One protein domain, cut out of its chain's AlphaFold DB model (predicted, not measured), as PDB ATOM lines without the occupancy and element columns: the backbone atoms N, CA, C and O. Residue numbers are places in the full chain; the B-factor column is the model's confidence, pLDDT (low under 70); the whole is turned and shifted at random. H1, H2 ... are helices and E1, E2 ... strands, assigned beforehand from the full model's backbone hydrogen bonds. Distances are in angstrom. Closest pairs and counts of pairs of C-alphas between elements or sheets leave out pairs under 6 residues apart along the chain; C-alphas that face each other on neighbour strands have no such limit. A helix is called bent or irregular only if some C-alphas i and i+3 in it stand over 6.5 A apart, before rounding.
ATOM      1  N   LEU A 222      16.729  10.869 -24.911       96.25
ATOM      2  CA  LEU A 222      16.841  12.019 -25.795       96.25
ATOM      3  C   LEU A 222      17.125  13.254 -24.940       96.25
ATOM      4  O   LEU A 222      16.362  13.553 -24.022       96.25
ATOM      5  N   HIS A 223      18.194  13.982 -25.239       97.19
ATOM      6  CA  HIS A 223      18.513  15.267 -24.630       97.19
ATOM      7  C   HIS A 223      18.282  16.395 -25.637       97.19
ATOM      8  O   HIS A 223      18.844  16.383 -26.733       97.19
ATOM      9  N   LEU A 224      17.460  17.370 -25.257       97.44
ATOM     10  CA  LEU A 224      16.983  18.447 -26.113       97.44
ATOM     11  C   LEU A 224      17.529  19.796 -25.639       97.44
ATOM     12  O   LEU A 224      17.250  20.234 -24.518       97.44
ATOM     13  N   ARG A 225      18.250  20.472 -26.540       96.25
ATOM     14  CA  ARG A 225      18.620  21.887 -26.425       96.25
ATOM     15  C   ARG A 225      17.727  22.691 -27.361       96.25
ATOM     16  O   ARG A 225      17.686  22.398 -28.555       96.25
ATOM     17  N   PHE A 226      17.027  23.693 -26.841       95.44
ATOM     18  CA  PHE A 226      16.015  24.447 -27.588       95.44
ATOM     19  C   PHE A 226      16.533  25.777 -28.142       95.44
ATOM     20  O   PHE A 226      17.468  26.368 -27.605       95.44
ATOM     21  N   PHE A 227      15.862  26.280 -29.178       93.06
ATOM     22  CA  PHE A 227      15.986  27.654 -29.662       93.06
ATOM     23  C   PHE A 227      14.615  28.208 -30.104       93.06
ATOM     24  O   PHE A 227      13.773  27.457 -30.609       93.06
ATOM     25  N   PRO A 228      14.355  29.517 -29.939       91.88
ATOM     26  CA  PRO A 228      13.126  30.147 -30.399       91.88
ATOM     27  C   PRO A 228      13.164  30.382 -31.913       91.88
ATOM     28  O   PRO A 228      14.191  30.752 -32.480       91.88
ATOM     29  N   LEU A 229      12.013  30.271 -32.578       88.19
ATOM     30  CA  LEU A 229      11.884  30.497 -34.029       88.19
ATOM     31  C   LEU A 229      11.854  31.990 -34.433       88.19
ATOM     32  O   LEU A 229      11.424  32.341 -35.528       88.19
ATOM     33  N   ARG A 230      12.273  32.898 -33.541       77.19
ATOM     34  CA  ARG A 230      12.193  34.357 -33.730       77.19
ATOM     35  C   ARG A 230      13.533  34.923 -34.226       77.19
ATOM     36  O   ARG A 230      14.570  34.633 -33.646       77.19
ATOM     37  N   ASN A 231      13.477  35.789 -35.244       59.25
ATOM     38  CA  ASN A 231      14.605  36.505 -35.867       59.25
ATOM     39  C   ASN A 231      15.745  35.629 -36.450       59.25
ATOM     40  O   ASN A 231      16.811  35.521 -35.842       59.25
ATOM     41  N   PRO A 232      15.619  35.141 -37.705       60.34
ATOM     42  CA  PRO A 232      16.731  34.524 -38.446       60.34
ATOM     43  C   PRO A 232      17.839  35.522 -38.854       60.34
ATOM     44  O   PRO A 232      18.802  35.143 -39.518       60.34
ATOM     45  N   THR A 233      17.707  36.804 -38.497       58.94
ATOM     46  CA  THR A 233      18.690  37.870 -38.744       58.94
ATOM     47  C   THR A 233      19.912  37.791 -37.825       58.94
ATOM     48  O   THR A 233      20.993  38.238 -38.210       58.94
ATOM     49  N   ASN A 234      19.781  37.196 -36.634       57.84
ATOM     50  CA  ASN A 234      20.905  37.006 -35.721       57.84
ATOM     51  C   ASN A 234      21.716  35.760 -36.106       57.84
ATOM     52  O   ASN A 234      21.200  34.648 -36.168       57.84
ATOM     53  N   ARG A 235      23.035  35.927 -36.291       58.81
ATOM     54  CA  ARG A 235      23.972  34.822 -36.600       58.81
ATOM     55  C   ARG A 235      24.173  33.818 -35.453       58.81
ATOM     56  O   ARG A 235      24.864  32.820 -35.643       58.81
ATOM     57  N   ARG A 236      23.605  34.085 -34.277       63.94
ATOM     58  CA  ARG A 236      23.466  33.131 -33.174       63.94
ATOM     59  C   ARG A 236      21.982  33.046 -32.809       63.94
ATOM     60  O   ARG A 236      21.373  34.109 -32.667       63.94
ATOM     61  N   PRO A 237      21.410  31.843 -32.645       65.50
ATOM     62  CA  PRO A 237      20.104  31.709 -32.016       65.50
ATOM     63  C   PRO A 237      20.178  32.278 -30.595       65.50
ATOM     64  O   PRO A 237      21.212  32.171 -29.935       65.50
ATOM     65  N   ALA A 238      19.095  32.901 -30.134       74.00
ATOM     66  CA  ALA A 238      18.960  33.247 -28.724       74.00
ATOM     67  C   ALA A 238      18.704  31.969 -27.910       74.00
ATOM     68  O   ALA A 238      18.004  31.075 -28.384       74.00
ATOM     69  N   ASP A 239      19.227  31.888 -26.688       81.88
ATOM     70  CA  ASP A 239      18.790  30.858 -25.745       81.88
ATOM     71  C   ASP A 239      17.331  31.136 -25.316       81.88
ATOM     72  O   ASP A 239      16.876  32.284 -25.314       81.88
ATOM     73  N   ILE A 240      16.568  30.085 -24.994       89.56
ATOM     74  CA  ILE A 240      15.174  30.229 -24.536       89.56
ATOM     75  C   ILE A 240      15.101  30.822 -23.119       89.56
ATOM     76  O   ILE A 240      16.051  30.715 -22.342       89.56
ATOM     77  N   SER A 241      13.961  31.414 -22.750       88.56
ATOM     78  CA  SER A 241      13.757  31.886 -21.376       88.56
ATOM     79  C   SER A 241      13.507  30.726 -20.399       88.56
ATOM     80  O   SER A 241      13.157  29.611 -20.793       88.56
ATOM     81  N   LEU A 242      13.640  30.991 -19.094       86.62
ATOM     82  CA  LEU A 242      13.235  30.027 -18.064       86.62
ATOM     83  C   LEU A 242      11.715  29.782 -18.086       86.62
ATOM     84  O   LEU A 242      11.280  28.658 -17.855       86.62
ATOM     85  N   GLU A 243      10.910  30.793 -18.423       87.69
ATOM     86  CA  GLU A 243       9.453  30.663 -18.578       87.69
ATOM     87  C   GLU A 243       9.093  29.727 -19.743       87.69
ATOM     88  O   GLU A 243       8.255  28.836 -19.589       87.69
ATOM     89  N   ASP A 244       9.798  29.842 -20.877       89.12
ATOM     90  CA  ASP A 244       9.695  28.884 -21.982       89.12
ATOM     91  C   ASP A 244      10.097  27.476 -21.517       89.12
ATOM     92  O   ASP A 244       9.374  26.519 -21.784       89.12
ATOM     93  N   ALA A 245      11.202  27.330 -20.774       89.94
ATOM     94  CA  ALA A 245      11.650  26.035 -20.254       89.94
ATOM     95  C   ALA A 245      10.608  25.375 -19.328       89.94
ATOM     96  O   ALA A 245      10.365  24.167 -19.428       89.94
ATOM     97  N   HIS A 246       9.925  26.160 -18.486       87.81
ATOM     98  CA  HIS A 246       8.786  25.696 -17.691       87.81
ATOM     99  C   HIS A 246       7.615  25.242 -18.581       87.81
ATOM    100  O   HIS A 246       7.151  24.109 -18.432       87.81
ATOM    101  N   ARG A 247       7.196  26.055 -19.561       92.06
ATOM    102  CA  ARG A 247       6.111  25.725 -20.509       92.06
ATOM    103  C   ARG A 247       6.407  24.464 -21.334       92.06
ATOM    104  O   ARG A 247       5.522  23.628 -21.527       92.06
ATOM    105  N   ILE A 248       7.646  24.288 -21.801       93.75
ATOM    106  CA  ILE A 248       8.093  23.074 -22.504       93.75
ATOM    107  C   ILE A 248       7.981  21.866 -21.570       93.75
ATOM    108  O   ILE A 248       7.413  20.844 -21.953       93.75
ATOM    109  N   ARG A 249       8.487  21.974 -20.335       90.44
ATOM    110  CA  ARG A 249       8.444  20.888 -19.347       90.44
ATOM    111  C   ARG A 249       7.010  20.462 -19.032       90.44
ATOM    112  O   ARG A 249       6.732  19.266 -19.029       90.44
ATOM    113  N   GLU A 250       6.097  21.406 -18.815       88.75
ATOM    114  CA  GLU A 250       4.671  21.122 -18.599       88.75
ATOM    115  C   GLU A 250       4.035  20.396 -19.789       88.75
ATOM    116  O   GLU A 250       3.307  19.418 -19.601       88.75
ATOM    117  N   LYS A 251       4.354  20.820 -21.019       92.62
ATOM    118  CA  LYS A 251       3.862  20.166 -22.234       92.62
ATOM    119  C   LYS A 251       4.432  18.753 -22.402       92.62
ATOM    120  O   LYS A 251       3.681  17.831 -22.711       92.62
ATOM    121  N   LEU A 252       5.728  18.544 -22.161       90.44
ATOM    122  CA  LEU A 252       6.363  17.228 -22.311       90.44
ATOM    123  C   LEU A 252       5.988  16.234 -21.196       90.44
ATOM    124  O   LEU A 252       5.918  15.031 -21.457       90.44
ATOM    125  N   CYS A 253       5.623  16.717 -20.000       87.06
ATOM    126  CA  CYS A 253       5.054  15.903 -18.914       87.06
ATOM    127  C   CYS A 253       3.769  15.145 -19.316       87.06
ATOM    128  O   CYS A 253       3.394  14.186 -18.640       87.06
ATOM    129  N   GLN A 254       3.095  15.554 -20.399       85.94
ATOM    130  CA  GLN A 254       1.911  14.879 -20.948       85.94
ATOM    131  C   GLN A 254       2.261  13.546 -21.641       85.94
ATOM    132  O   GLN A 254       1.428  12.640 -21.683       85.94
ATOM    133  N   TYR A 255       3.492  13.409 -22.152       83.81
ATOM    134  CA  TYR A 255       3.962  12.245 -22.920       83.81
ATOM    135  C   TYR A 255       4.827  11.296 -22.087       83.81
ATOM    136  O   TYR A 255       4.807  10.091 -22.311       83.81
ATOM    137  N   THR A 256       5.589  11.819 -21.121       83.31
ATOM    138  CA  THR A 256       6.372  10.998 -20.190       83.31
ATOM    139  C   THR A 256       6.557  11.683 -18.842       83.31
ATOM    140  O   THR A 256       6.755  12.891 -18.748       83.31
ATOM    141  N   ARG A 257       6.542  10.883 -17.770       77.44
ATOM    142  CA  ARG A 257       6.883  11.333 -16.407       77.44
ATOM    143  C   ARG A 257       8.390  11.332 -16.143       77.44
ATOM    144  O   ARG A 257       8.828  11.832 -15.110       77.44
ATOM    145  N   TYR A 258       9.177  10.767 -17.055       83.06
ATOM    146  CA  TYR A 258      10.622  10.604 -16.930       83.06
ATOM    147  C   TYR A 258      11.353  11.754 -17.631       83.06
ATOM    148  O   TYR A 258      12.163  11.533 -18.528       83.06
ATOM    149  N   LEU A 259      11.032  12.988 -17.226       86.56
ATOM    150  CA  LEU A 259      11.795  14.178 -17.598       86.56
ATOM    151  C   LEU A 259      12.918  14.418 -16.586       86.56
ATOM    152  O   LEU A 259      12.705  14.378 -15.372       86.56
ATOM    153  N   VAL A 260      14.111  14.697 -17.101       86.94
ATOM    154  CA  VAL A 260      15.353  14.857 -16.350       86.94
ATOM    155  C   VAL A 260      15.974  16.210 -16.697       86.94
ATOM    156  O   VAL A 260      16.573  16.389 -17.759       86.94
ATOM    157  N   THR A 261      15.821  17.165 -15.782       87.31
ATOM    158  CA  THR A 261      16.419  18.512 -15.822       87.31
ATOM    159  C   THR A 261      17.582  18.603 -14.834       87.31
ATOM    160  O   THR A 261      17.564  17.912 -13.812       87.31
ATOM    161  N   ASP A 262      18.558  19.477 -15.082       86.94
ATOM    162  CA  ASP A 262      19.693  19.709 -14.180       86.94
ATOM    163  C   ASP A 262      19.995  21.206 -14.040       86.94
ATOM    164  O   ASP A 262      19.854  21.970 -14.992       86.94
ATOM    165  N   ASN A 263      20.441  21.633 -12.858       83.56
ATOM    166  CA  ASN A 263      20.722  23.041 -12.567       83.56
ATOM    167  C   ASN A 263      21.911  23.596 -13.377       83.56
ATOM    168  O   ASN A 263      22.035  24.809 -13.507       83.56
ATOM    169  N   ARG A 264      22.771  22.727 -13.930       84.69
ATOM    170  CA  ARG A 264      23.866  23.103 -14.846       84.69
ATOM    171  C   ARG A 264      23.386  23.476 -16.253       84.69
ATOM    172  O   ARG A 264      24.143  24.082 -17.002       84.69
ATOM    173  N   TRP A 265      22.152  23.119 -16.611       89.94
ATOM    174  CA  TRP A 265      21.523  23.443 -17.893       89.94
ATOM    175  C   TRP A 265      20.003  23.636 -17.715       89.94
ATOM    176  O   TRP A 265      19.207  22.826 -18.184       89.94
ATOM    177  N   PRO A 266      19.561  24.703 -17.021       86.69
ATOM    178  CA  PRO A 266      18.163  24.857 -16.596       86.69
ATOM    179  C   PRO A 266      17.169  25.050 -17.755       86.69
ATOM    180  O   PRO A 266      15.965  24.885 -17.564       86.69
ATOM    181  N   THR A 267      17.664  25.389 -18.947       91.94
ATOM    182  CA  THR A 267      16.905  25.546 -20.195       91.94
ATOM    183  C   THR A 267      16.974  24.321 -21.117       91.94
ATOM    184  O   THR A 267      16.338  24.324 -22.167       91.94
ATOM    185  N   GLU A 268      17.710  23.269 -20.752       94.56
ATOM    186  CA  GLU A 268      17.811  22.014 -21.510       94.56
ATOM    187  C   GLU A 268      17.179  20.869 -20.700       94.56
ATOM    188  O   GLU A 268      17.149  20.887 -19.465       94.56
ATOM    189  N   LEU A 269      16.661  19.842 -21.374       94.38
ATOM    190  CA  LEU A 269      16.030  18.704 -20.695       94.38
ATOM    191  C   LEU A 269      16.335  17.386 -21.388       94.38
ATOM    192  O   LEU A 269      16.569  17.334 -22.590       94.38
ATOM    193  N   SER A 270      16.264  16.306 -20.618       94.25
ATOM    194  CA  SER A 270      16.388  14.938 -21.123       94.25
ATOM    195  C   SER A 270      15.110  14.155 -20.843       94.25
ATOM    196  O   SER A 270      14.439  14.414 -19.843       94.25
ATOM    197  N   LEU A 271      14.769  13.198 -21.698       92.69
ATOM    198  CA  LEU A 271      13.592  12.342 -21.551       92.69
ATOM    199  C   LEU A 271      13.891  10.917 -22.021       92.69
ATOM    200  O   LEU A 271      14.615  10.726 -22.993       92.69
ATOM    201  N   ASP A 272      13.331   9.918 -21.344       89.31
ATOM    202  CA  ASP A 272      13.402   8.518 -21.787       89.31
ATOM    203  C   ASP A 272      12.291   8.227 -22.812       89.31
ATOM    204  O   ASP A 272      11.121   8.554 -22.575       89.31
ATOM    205  N   ALA A 273      12.653   7.611 -23.941       90.06
ATOM    206  CA  ALA A 273      11.737   7.189 -24.999       90.06
ATOM    207  C   ALA A 273      10.914   5.957 -24.612       90.06
ATOM    208  O   ALA A 273       9.751   5.852 -25.004       90.06
ATOM    209  N   ASN A 274      11.490   5.025 -23.839       87.25
ATOM    210  CA  ASN A 274      10.862   3.729 -23.551       87.25
ATOM    211  C   ASN A 274       9.454   3.869 -22.929       87.25
ATOM    212  O   ASN A 274       8.539   3.183 -23.388       87.25
ATOM    213  N   PRO A 275       9.214   4.785 -21.964       83.62
ATOM    214  CA  PRO A 275       7.879   5.053 -21.431       83.62
ATOM    215  C   PRO A 275       6.900   5.635 -22.461       83.62
ATOM    216  O   PRO A 275       5.719   5.303 -22.410       83.62
ATOM    217  N   VAL A 276       7.369   6.470 -23.400       84.94
ATOM    218  CA  VAL A 276       6.528   7.048 -24.468       84.94
ATOM    219  C   VAL A 276       6.090   5.946 -25.433       84.94
ATOM    220  O   VAL A 276       4.901   5.796 -25.708       84.94
ATOM    221  N   ILE A 277       7.048   5.128 -25.880       85.94
ATOM    222  CA  ILE A 277       6.825   3.961 -26.743       85.94
ATOM    223  C   ILE A 277       5.855   2.979 -26.066       85.94
ATOM    224  O   ILE A 277       4.896   2.529 -26.691       85.94
ATOM    225  N   GLN A 278       6.050   2.677 -24.778       82.94
ATOM    226  CA  GLN A 278       5.145   1.807 -24.022       82.94
ATOM    227  C   GLN A 278       3.733   2.402 -23.914       82.94
ATOM    228  O   GLN A 278       2.767   1.712 -24.230       82.94
ATOM    229  N   GLN A 279       3.597   3.674 -23.524       80.81
ATOM    230  CA  GLN A 279       2.291   4.319 -23.360       80.81
ATOM    231  C   GLN A 279       1.510   4.375 -24.683       80.81
ATOM    232  O   GLN A 279       0.303   4.144 -24.685       80.81
ATOM    233  N   GLN A 280       2.177   4.630 -25.814       80.19
ATOM    234  CA  GLN A 280       1.533   4.607 -27.133       80.19
ATOM    235  C   GLN A 280       1.104   3.191 -27.549       80.19
ATOM    236  O   GLN A 280      -0.006   3.015 -28.051       80.19
ATOM    237  N   ARG A 281       1.919   2.162 -27.271       77.25
ATOM    238  CA  ARG A 281       1.536   0.753 -27.493       77.25
ATOM    239  C   ARG A 281       0.334   0.335 -26.634       77.25
ATOM    240  O   ARG A 281      -0.543  -0.358 -27.134       77.25
ATOM    241  N   GLU A 282       0.264   0.777 -25.377       76.38
ATOM    242  CA  GLU A 282      -0.864   0.499 -24.470       76.38
ATOM    243  C   GLU A 282      -2.150   1.246 -24.874       76.38
ATOM    244  O   GLU A 282      -3.241   0.686 -24.781       76.38
ATOM    245  N   GLN A 283      -2.042   2.480 -25.378       71.31
ATOM    246  CA  GLN A 283      -3.187   3.248 -25.891       71.31
ATOM    247  C   GLN A 283      -3.746   2.680 -27.210       71.31
ATOM    248  O   GLN A 283      -4.947   2.777 -27.459       71.31
ATOM    249  N   MET A 284      -2.911   2.033 -28.030       60.00
ATOM    250  CA  MET A 284      -3.292   1.434 -29.319       60.00
ATOM    251  C   MET A 284      -3.861   0.004 -29.211       60.00
ATOM    252  O   MET A 284      -3.804  -0.772 -30.162       60.00
ATOM    253  N   VAL A 293       3.975   4.550 -32.603       78.75
ATOM    254  CA  VAL A 293       5.289   4.926 -32.060       78.75
ATOM    255  C   VAL A 293       5.985   3.662 -31.551       78.75
ATOM    256  O   VAL A 293       5.621   3.122 -30.504       78.75
ATOM    257  N   GLN A 294       6.957   3.148 -32.309       83.88
ATOM    258  CA  GLN A 294       7.639   1.883 -32.014       83.88
ATOM    259  C   GLN A 294       9.119   2.053 -31.665       83.88
ATOM    260  O   GLN A 294       9.640   1.214 -30.926       83.88
ATOM    261  N   SER A 295       9.757   3.112 -32.161       89.69
ATOM    262  CA  SER A 295      11.194   3.394 -32.119       89.69
ATOM    263  C   SER A 295      11.516   4.755 -31.480       89.69
ATOM    264  O   SER A 295      10.623   5.552 -31.180       89.69
ATOM    265  N   VAL A 296      12.810   5.039 -31.288       90.94
ATOM    266  CA  VAL A 296      13.290   6.363 -30.851       90.94
ATOM    267  C   VAL A 296      13.019   7.428 -31.915       90.94
ATOM    268  O   VAL A 296      12.639   8.541 -31.563       90.94
ATOM    269  N   ASP A 297      13.141   7.084 -33.198       92.81
ATOM    270  CA  ASP A 297      12.885   8.007 -34.307       92.81
ATOM    271  C   ASP A 297      11.406   8.416 -34.383       92.81
ATOM    272  O   ASP A 297      11.109   9.589 -34.595       92.81
ATOM    273  N   ASP A 298      10.472   7.501 -34.092       92.25
ATOM    274  CA  ASP A 298       9.043   7.836 -33.983       92.25
ATOM    275  C   ASP A 298       8.769   8.793 -32.809       92.25
ATOM    276  O   ASP A 298       7.950   9.710 -32.916       92.25
ATOM    277  N   VAL A 299       9.463   8.605 -31.676       93.38
ATOM    278  CA  VAL A 299       9.396   9.528 -30.527       93.38
ATOM    279  C   VAL A 299      10.002  10.882 -30.894       93.38
ATOM    280  O   VAL A 299       9.419  11.913 -30.559       93.38
ATOM    281  N   MET A 300      11.120  10.910 -31.623       94.88
ATOM    282  CA  MET A 300      11.694  12.145 -32.156       94.88
ATOM    283  C   MET A 300      10.742  12.849 -33.119       94.88
ATOM    284  O   MET A 300      10.611  14.068 -33.035       94.88
ATOM    285  N   GLU A 301      10.053  12.134 -34.012       94.56
ATOM    286  CA  GLU A 301       9.124  12.766 -34.949       94.56
ATOM    287  C   GLU A 301       7.886  13.317 -34.229       94.56
ATOM    288  O   GLU A 301       7.493  14.460 -34.471       94.56
ATOM    289  N   LEU A 302       7.328  12.560 -33.276       93.88
ATOM    290  CA  LEU A 302       6.254  13.017 -32.391       93.88
ATOM    291  C   LEU A 302       6.654  14.301 -31.648       93.88
ATOM    292  O   LEU A 302       5.939  15.302 -31.710       93.88
ATOM    293  N   LEU A 303       7.812  14.300 -30.984       94.88
ATOM    294  CA  LEU A 303       8.324  15.463 -30.256       94.88
ATOM    295  C   LEU A 303       8.638  16.635 -31.189       94.88
ATOM    296  O   LEU A 303       8.356  17.777 -30.840       94.88
ATOM    297  N   SER A 304       9.163  16.368 -32.384       96.56
ATOM    298  CA  SER A 304       9.421  17.380 -33.410       96.56
ATOM    299  C   SER A 304       8.131  18.089 -33.828       96.56
ATOM    300  O   SER A 304       8.098  19.318 -33.826       96.56
ATOM    301  N   ARG A 305       7.044  17.336 -34.065       95.25
ATOM    302  CA  ARG A 305       5.707  17.880 -34.372       95.25
ATOM    303  C   ARG A 305       5.132  18.703 -33.209       95.25
ATOM    304  O   ARG A 305       4.536  19.749 -33.449       95.25
ATOM    305  N   VAL A 306       5.319  18.276 -31.955       94.75
ATOM    306  CA  VAL A 306       4.885  19.037 -30.760       94.75
ATOM    307  C   VAL A 306       5.682  20.340 -30.611       94.75
ATOM    308  O   VAL A 306       5.110  21.404 -30.358       94.75
ATOM    309  N   LEU A 307       7.002  20.279 -30.803       95.56
ATOM    310  CA  LEU A 307       7.901  21.430 -30.704       95.56
ATOM    311  C   LEU A 307       7.621  22.475 -31.791       95.56
ATOM    312  O   LEU A 307       7.537  23.660 -31.465       95.56
ATOM    313  N   SER A 308       7.408  22.058 -33.044       95.19
ATOM    314  CA  SER A 308       7.030  22.976 -34.125       95.19
ATOM    315  C   SER A 308       5.621  23.539 -33.931       95.19
ATOM    316  O   SER A 308       5.449  24.756 -33.925       95.19
ATOM    317  N   ASN A 309       4.615  22.678 -33.740       93.88
ATOM    318  CA  ASN A 309       3.212  23.066 -33.927       93.88
ATOM    319  C   ASN A 309       2.558  23.654 -32.668       93.88
ATOM    320  O   ASN A 309       1.682  24.505 -32.786       93.88
ATOM    321  N   GLU A 310       2.944  23.197 -31.471       93.88
ATOM    322  CA  GLU A 310       2.300  23.607 -30.210       93.88
ATOM    323  C   GLU A 310       3.164  24.572 -29.387       93.88
ATOM    324  O   GLU A 310       2.648  25.460 -28.701       93.88
ATOM    325  N   LEU A 311       4.490  24.412 -29.443       93.12
ATOM    326  CA  LEU A 311       5.430  25.242 -28.685       93.12
ATOM    327  C   LEU A 311       6.042  26.380 -29.522       93.12
ATOM    328  O   LEU A 311       6.379  27.411 -28.939       93.12
ATOM    329  N   ASN A 312       6.094  26.240 -30.856       92.81
ATOM    330  CA  ASN A 312       6.745  27.162 -31.798       92.81
ATOM    331  C   ASN A 312       8.248  27.338 -31.484       92.81
ATOM    332  O   ASN A 312       8.765  28.451 -31.332       92.81
ATOM    333  N   LEU A 313       8.946  26.206 -31.361       94.50
ATOM    334  CA  LEU A 313      10.367  26.097 -31.029       94.50
ATOM    335  C   LEU A 313      11.105  25.166 -31.996       94.50
ATOM    336  O   LEU A 313      10.513  24.292 -32.631       94.50
ATOM    337  N   GLY A 314      12.422  25.343 -32.065       95.38
ATOM    338  CA  GLY A 314      13.352  24.386 -32.649       95.38
ATOM    339  C   GLY A 314      14.200  23.716 -31.568       95.38
ATOM    340  O   GLY A 314      14.311  24.229 -30.452       95.38
ATOM    341  N   ALA A 315      14.806  22.574 -31.888       96.75
ATOM    342  CA  ALA A 315      15.743  21.884 -31.007       96.75
ATOM    343  C   ALA A 315      16.843  21.129 -31.768       96.75
ATOM    344  O   ALA A 315      16.608  20.596 -32.856       96.75
ATOM    345  N   TRP A 316      18.018  21.018 -31.145       97.25
ATOM    346  CA  TRP A 316      18.965  19.930 -31.412       97.25
ATOM    347  C   TRP A 316      18.653  18.765 -30.469       97.25
ATOM    348  O   TRP A 316      18.213  18.984 -29.335       97.25
ATOM    349  N   CYS A 317      18.894  17.538 -30.927       98.00
ATOM    350  CA  CYS A 317      18.710  16.329 -30.131       98.00
ATOM    351  C   CYS A 317      20.012  15.526 -30.026       98.00
ATOM    352  O   CYS A 317      20.694  15.286 -31.019       98.00
ATOM    353  N   GLY A 318      20.332  15.051 -28.829       97.88
ATOM    354  CA  GLY A 318      21.321  14.000 -28.617       97.88
ATOM    355  C   GLY A 318      20.646  12.741 -28.098       97.88
ATOM    356  O   GLY A 318      19.812  12.837 -27.202       97.88
ATOM    357  N   VAL A 319      20.982  11.579 -28.649       96.56
ATOM    358  CA  VAL A 319      20.433  10.281 -28.234       96.56
ATOM    359  C   VAL A 319      21.550   9.435 -27.625       96.56
ATOM    360  O   VAL A 319      22.660   9.407 -28.154       96.56
ATOM    361  N   SER A 320      21.298   8.809 -26.470       95.62
ATOM    362  CA  SER A 320      22.208   7.825 -25.863       95.62
ATOM    363  C   SER A 320      21.551   7.033 -24.718       95.62
ATOM    364  O   SER A 320      20.381   7.224 -24.390       95.62
ATOM    365  N   CYS A 321      22.317   6.160 -24.062       91.75
ATOM    366  CA  CYS A 321      21.855   5.282 -22.985       91.75
ATOM    367  C   CYS A 321      21.701   5.949 -21.602       91.75
ATOM    368  O   CYS A 321      21.026   5.398 -20.726       91.75
ATOM    369  N   THR A 322      22.293   7.132 -21.394       91.88
ATOM    370  CA  THR A 322      22.159   7.951 -20.170       91.88
ATOM    371  C   THR A 322      21.997   9.440 -20.510       91.88
ATOM    372  O   THR A 322      22.487   9.875 -21.554       91.88
ATOM    373  N   PRO A 323      21.372  10.269 -19.644       92.38
ATOM    374  CA  PRO A 323      21.201  11.703 -19.902       92.38
ATOM    375  C   PRO A 323      22.508  12.474 -20.094       92.38
ATOM    376  O   PRO A 323      22.539  13.451 -20.836       92.38
ATOM    377  N   VAL A 324      23.595  12.039 -19.449       93.81
ATOM    378  CA  VAL A 324      24.912  12.684 -19.567       93.81
ATOM    379  C   VAL A 324      25.517  12.437 -20.946       93.81
ATOM    380  O   VAL A 324      25.975  13.381 -21.585       93.81
ATOM    381  N   LEU A 325      25.463  11.197 -21.441       96.06
ATOM    382  CA  LEU A 325      25.952  10.857 -22.780       96.06
ATOM    383  C   LEU A 325      25.031  11.415 -23.876       96.06
ATOM    384  O   LEU A 325      25.519  11.921 -24.884       96.06
ATOM    385  N   ALA A 326      23.714  11.433 -23.644       96.25
ATOM    386  CA  ALA A 326      22.749  12.077 -24.532       96.25
ATOM    387  C   ALA A 326      22.991  13.596 -24.616       96.25
ATOM    388  O   ALA A 326      22.977  14.154 -25.712       96.25
ATOM    389  N   LYS A 327      23.312  14.271 -23.500       96.62
ATOM    390  CA  LYS A 327      23.749  15.673 -23.541       96.62
ATOM    391  C   LYS A 327      25.030  15.843 -24.355       96.62
ATOM    392  O   LYS A 327      25.068  16.716 -25.213       96.62
ATOM    393  N   MET A 328      26.037  14.988 -24.170       97.06
ATOM    394  CA  MET A 328      27.274  15.058 -24.960       97.06
ATOM    395  C   MET A 328      27.037  14.870 -26.468       97.06
ATOM    396  O   MET A 328      27.707  15.523 -27.267       97.06
ATOM    397  N   ALA A 329      26.076  14.030 -26.868       97.38
ATOM    398  CA  ALA A 329      25.640  13.915 -28.261       97.38
ATOM    399  C   ALA A 329      24.938  15.196 -28.749       97.38
ATOM    400  O   ALA A 329      25.186  15.656 -29.861       97.38
ATOM    401  N   CYS A 330      24.113  15.827 -27.910       97.56
ATOM    402  CA  CYS A 330      23.420  17.074 -28.241       97.56
ATOM    403  C   CYS A 330      24.395  18.258 -28.373       97.56
ATOM    404  O   CYS A 330      24.329  19.014 -29.341       97.56
ATOM    405  N   ASP A 331      25.367  18.366 -27.464       96.06
ATOM    406  CA  ASP A 331      26.450  19.354 -27.510       96.06
ATOM    407  C   ASP A 331      27.401  19.120 -28.701       96.06
ATOM    408  O   ASP A 331      28.083  20.046 -29.139       96.06
ATOM    409  N   GLU A 332      27.462  17.904 -29.256       96.19
ATOM    410  CA  GLU A 332      28.108  17.637 -30.545       96.19
ATOM    411  C   GLU A 332      27.240  18.051 -31.732       96.19
ATOM    412  O   GLU A 332      27.699  18.811 -32.585       96.19
ATOM    413  N   CYS A 333      25.966  17.657 -31.740       95.94
ATOM    414  CA  CYS A 333      24.994  18.059 -32.752       95.94
ATOM    415  C   CYS A 333      24.927  19.590 -32.910       95.94
ATOM    416  O   CYS A 333      24.930  20.106 -34.025       95.94
ATOM    417  N   HIS A 334      24.946  20.325 -31.795       93.81
ATOM    418  CA  HIS A 334      24.965  21.788 -31.749       93.81
ATOM    419  C   HIS A 334      26.275  22.403 -32.285       93.81
ATOM    420  O   HIS A 334      26.243  23.476 -32.890       93.81
ATOM    421  N   ARG A 335      27.427  21.733 -32.117       93.94
ATOM    422  CA  ARG A 335      28.718  22.162 -32.696       93.94
ATOM    423  C   ARG A 335      28.791  21.912 -34.205       93.94
ATOM    424  O   ARG A 335      29.333  22.741 -34.936       93.94
ATOM    425  N   GLU A 336      28.279  20.773 -34.662       94.56
ATOM    426  CA  GLU A 336      28.351  20.335 -36.060       94.56
ATOM    427  C   GLU A 336      27.271  20.994 -36.936       94.56
ATOM    428  O   GLU A 336      27.560  21.465 -38.043       94.56
ATOM    429  N   TYR A 337      26.024  21.070 -36.454       94.12
ATOM    430  CA  TYR A 337      24.885  21.544 -37.239       94.12
ATOM    431  C   TYR A 337      24.637  23.052 -37.099       94.12
ATOM    432  O   TYR A 337      23.999  23.540 -36.163       94.12
ATOM    433  N   LYS A 338      25.068  23.798 -38.122       91.25
ATOM    434  CA  LYS A 338      24.754  25.224 -38.291       91.25
ATOM    435  C   LYS A 338      23.325  25.404 -38.818       91.25
ATOM    436  O   LYS A 338      23.011  24.943 -39.918       91.25
ATOM    437  N   LEU A 339      22.494  26.116 -38.051       90.31
ATOM    438  CA  LEU A 339      21.106  26.437 -38.407       90.31
ATOM    439  C   LEU A 339      21.006  27.189 -39.741       90.31
ATOM    440  O   LEU A 339      21.790  28.092 -40.035       90.31
ATOM    441  N   ARG A 340      19.989  26.838 -40.527       90.94
ATOM    442  CA  ARG A 340      19.658  27.419 -41.835       90.94
ATOM    443  C   ARG A 340      18.324  28.176 -41.740       90.94
ATOM    444  O   ARG A 340      17.498  27.814 -40.907       90.94
ATOM    445  N   PRO A 341      18.024  29.158 -42.613       89.44
ATOM    446  CA  PRO A 341      16.762  29.913 -42.552       89.44
ATOM    447  C   PRO A 341      15.492  29.041 -42.553       89.44
ATOM    448  O   PRO A 341      14.549  29.325 -41.821       89.44
ATOM    449  N   ARG A 342      15.497  27.928 -43.303       90.62
ATOM    450  CA  ARG A 342      14.399  26.939 -43.323       90.62
ATOM    451  C   ARG A 342      14.141  26.290 -41.952       90.62
ATOM    452  O   ARG A 342      13.027  25.862 -41.684       90.62
ATOM    453  N   ASP A 343      15.167  26.187 -41.108       92.19
ATOM    454  CA  ASP A 343      15.107  25.473 -39.833       92.19
ATOM    455  C   ASP A 343      14.363  26.333 -38.793       92.19
ATOM    456  O   ASP A 343      13.579  25.807 -38.009       92.19
ATOM    457  N   TYR A 344      14.498  27.666 -38.876       89.81
ATOM    458  CA  TYR A 344      13.653  28.624 -38.149       89.81
ATOM    459  C   TYR A 344      12.202  28.643 -38.659       89.81
ATOM    460  O   TYR A 344      11.289  28.878 -37.879       89.81
ATOM    461  N   ALA A 345      11.970  28.389 -39.952       88.94
ATOM    462  CA  ALA A 345      10.620  28.334 -40.522       88.94
ATOM    463  C   ALA A 345       9.877  27.016 -40.218       88.94
ATOM    464  O   ALA A 345       8.652  27.011 -40.139       88.94
ATOM    465  N   ARG A 346      10.606  25.901 -40.061       90.62
ATOM    466  CA  ARG A 346      10.049  24.578 -39.726       90.62
ATOM    467  C   ARG A 346       9.909  24.358 -38.218       90.62
ATOM    468  O   ARG A 346       8.921  23.782 -37.780       90.62
ATOM    469  N   GLY A 347      10.925  24.749 -37.448       92.69
ATOM    470  CA  GLY A 347      11.086  24.313 -36.063       92.69
ATOM    471  C   GLY A 347      11.158  22.793 -35.911       92.69
ATOM    472  O   GLY A 347      11.576  22.077 -36.826       92.69
ATOM    473  N   GLY A 348      10.762  22.312 -34.733       96.19
ATOM    474  CA  GLY A 348      10.877  20.905 -34.359       96.19
ATOM    475  C   GLY A 348      12.322  20.492 -34.067       96.19
ATOM    476  O   GLY A 348      13.193  21.332 -33.838       96.19
ATOM    477  N   ILE A 349      12.601  19.189 -34.077       96.81
ATOM    478  CA  ILE A 349      13.978  18.685 -34.006       96.81
ATOM    479  C   ILE A 349      14.608  18.856 -35.394       96.81
ATOM    480  O   ILE A 349      14.187  18.211 -36.357       96.81
ATOM    481  N   VAL A 350      15.589  19.756 -35.507       95.38
ATOM    482  CA  VAL A 350      16.180  20.153 -36.803       95.38
ATOM    483  C   VAL A 350      17.447  19.378 -37.153       95.38
ATOM    484  O   VAL A 350      17.786  19.263 -38.330       95.38
ATOM    485  N   ALA A 351      18.120  18.832 -36.140       95.75
ATOM    486  CA  ALA A 351      19.270  17.951 -36.266       95.75
ATOM    487  C   ALA A 351      19.387  17.051 -35.027       95.75
ATOM    488  O   ALA A 351      18.976  17.438 -33.927       95.75
ATOM    489  N   ASN A 352      19.963  15.865 -35.211       96.62
ATOM    490  CA  ASN A 352      20.264  14.922 -34.143       96.62
ATOM    491  C   ASN A 352      21.682  14.342 -34.265       96.62
ATOM    492  O   ASN A 352      22.287  14.354 -35.337       96.62
ATOM    493  N   LYS A 353      22.188  13.809 -33.154       97.44
ATOM    494  CA  LYS A 353      23.355  12.920 -33.083       97.44
ATOM    495  C   LYS A 353      22.979  11.750 -32.175       97.44
ATOM    496  O   LYS A 353      22.435  11.984 -31.096       97.44
ATOM    497  N   ASP A 354      23.250  10.521 -32.597       96.00
ATOM    498  CA  ASP A 354      23.060   9.328 -31.768       96.00
ATOM    499  C   ASP A 354      24.413   8.740 -31.362       96.00
ATOM    500  O   ASP A 354      25.322   8.605 -32.184       96.00
ATOM    501  N   TYR A 355      24.532   8.392 -30.085       95.06
ATOM    502  CA  TYR A 355      25.553   7.499 -29.562       95.06
ATOM    503  C   TYR A 355      24.866   6.168 -29.253       95.06
ATOM    504  O   TYR A 355      24.405   5.954 -28.126       95.06
ATOM    505  N   SER A 356      24.825   5.298 -30.269       86.94
ATOM    506  CA  SER A 356      24.156   3.989 -30.298       86.94
ATOM    507  C   SER A 356      24.813   2.966 -29.350       86.94
ATOM    508  O   SER A 356      25.407   1.978 -29.774       86.94
ATOM    509  N   LEU A 357      24.752   3.236 -28.045       92.44
ATOM    510  CA  LEU A 357      25.397   2.479 -26.972       92.44
ATOM    511  C   LEU A 357      24.358   1.567 -26.307       92.44
ATOM    512  O   LEU A 357      23.527   2.024 -25.525       92.44
ATOM    513  N   SER A 358      24.394   0.278 -26.632       86.12
ATOM    514  CA  SER A 358      23.416  -0.726 -26.193       86.12
ATOM    515  C   SER A 358      23.803  -1.449 -24.897       86.12
ATOM    516  O   SER A 358      22.928  -1.940 -24.182       86.12
ATOM    517  N   SER A 359      25.100  -1.493 -24.569       91.06
ATOM    518  CA  SER A 359      25.649  -2.227 -23.420       91.06
ATOM    519  C   SER A 359      26.481  -1.353 -22.470       91.06
ATOM    520  O   SER A 359      26.927  -0.252 -22.812       91.06
TER     521      SER A 359
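This is residues 222 to 284 and 293 to 359 of the 644 residues of an uncharacterized protein of Trypanosoma congolense (strain IL3000) (UniProt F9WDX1). A twisted sheet of four strands makes the core, with H4 packed slantwise over one face and H3 and H1 on the other, these two at a steep tilt of 53 degrees to each other and closest at Ile 248 of H1 and Leu 311 of H3. H5 sits at one end of the sheet and H2 lies off the opposite end. These are three layers, helices on both faces of a sheet: H1 and H3 on one face, H4 and H5 on the other. The printed part has 130 residues with five named helices and four named strands, in the order E1 H1 E2 H2 H3 E3 H4 H5 E4; the sheet runs E2 E1 E3 E4, mixed, and the class is mixed, helices and strands. The whole is compact, with a radius of gyration of the C-alphas of 14.0 A and spans of 44 by 30 by 28 A.

E1, residues 222 to 228, begins at C-alpha 222 (16.841, 12.019, -25.795) and is 19.1 A long. H1 is residues 242 to 252, 15.1 A; E2 is residues 269 to 272; H2 is residues 273 to 283, 15.5 A. H3, residues 296 to 311, is 20.6 A long and neither bent nor irregular, but only just: C-alphas 308 and 311 are 6.1 A apart. E3, residues 313 to 320, is 22.4 A long. H4, residues 323 to 336, 19.7 A, begins at C-alpha 323 (21.201, 11.703, -19.902). H5 is residues 341 to 346. E4, residues 348 to 354, 17.0 A, ends at C-alpha 354 (23.060, 9.328, -31.768).

E1 and E3 are antiparallel at 161 degrees, with N 223 and O 318 2.8 A apart. E2 and E1 are antiparallel at 143 degrees, with N 224 and O 269 at 2.8 A. E3 and E4 are parallel at 17 degrees, with N 315 and O 348 at 2.8 A. E3, H4, H5 and E4 form a strand-helix-strand unit, two parallel neighbour strands with helices between, its crossover left-handed. H4 is on the sheet, over E3 and E4, at a height over the sheet of 6.8 A; its closest C-alphas to E3 are Cys 330 and Gly 318, 3.7 A. H3 is on the opposite face, its closest C-alphas to E4 being Ser 304 and Gly 348, 3.9 A. H5 is over E3 at a height over the sheet of 8.9 A. H1 and H3 are close but not clearly touching, Ile 248 and Leu 311 being their closest C-alphas at 7.1 A. H2 is not on the sheet and touches H3, with residues 296 to 299 of H3 alone, about perpendicular at 84 degrees; the closest C-alphas are Ala 273 and Val 296, 6.1 A. Every O i to N i+4 pair is within hydrogen-bond range in H1, H2, H4 and H5; in H3, 11 of 12 are.

The two C-alphas farthest apart, Thr 233 and Glu 282, are 44.5 A apart. Residues 285 to 292 are not printed, and C-alphas 284 and 293 are 9.7 A apart across the cut. The links E1 to H1 and H1 to E2 are long. The mean pLDDT of the printed part is 88.9; residues 231 to 237 and residue 284 are under 70.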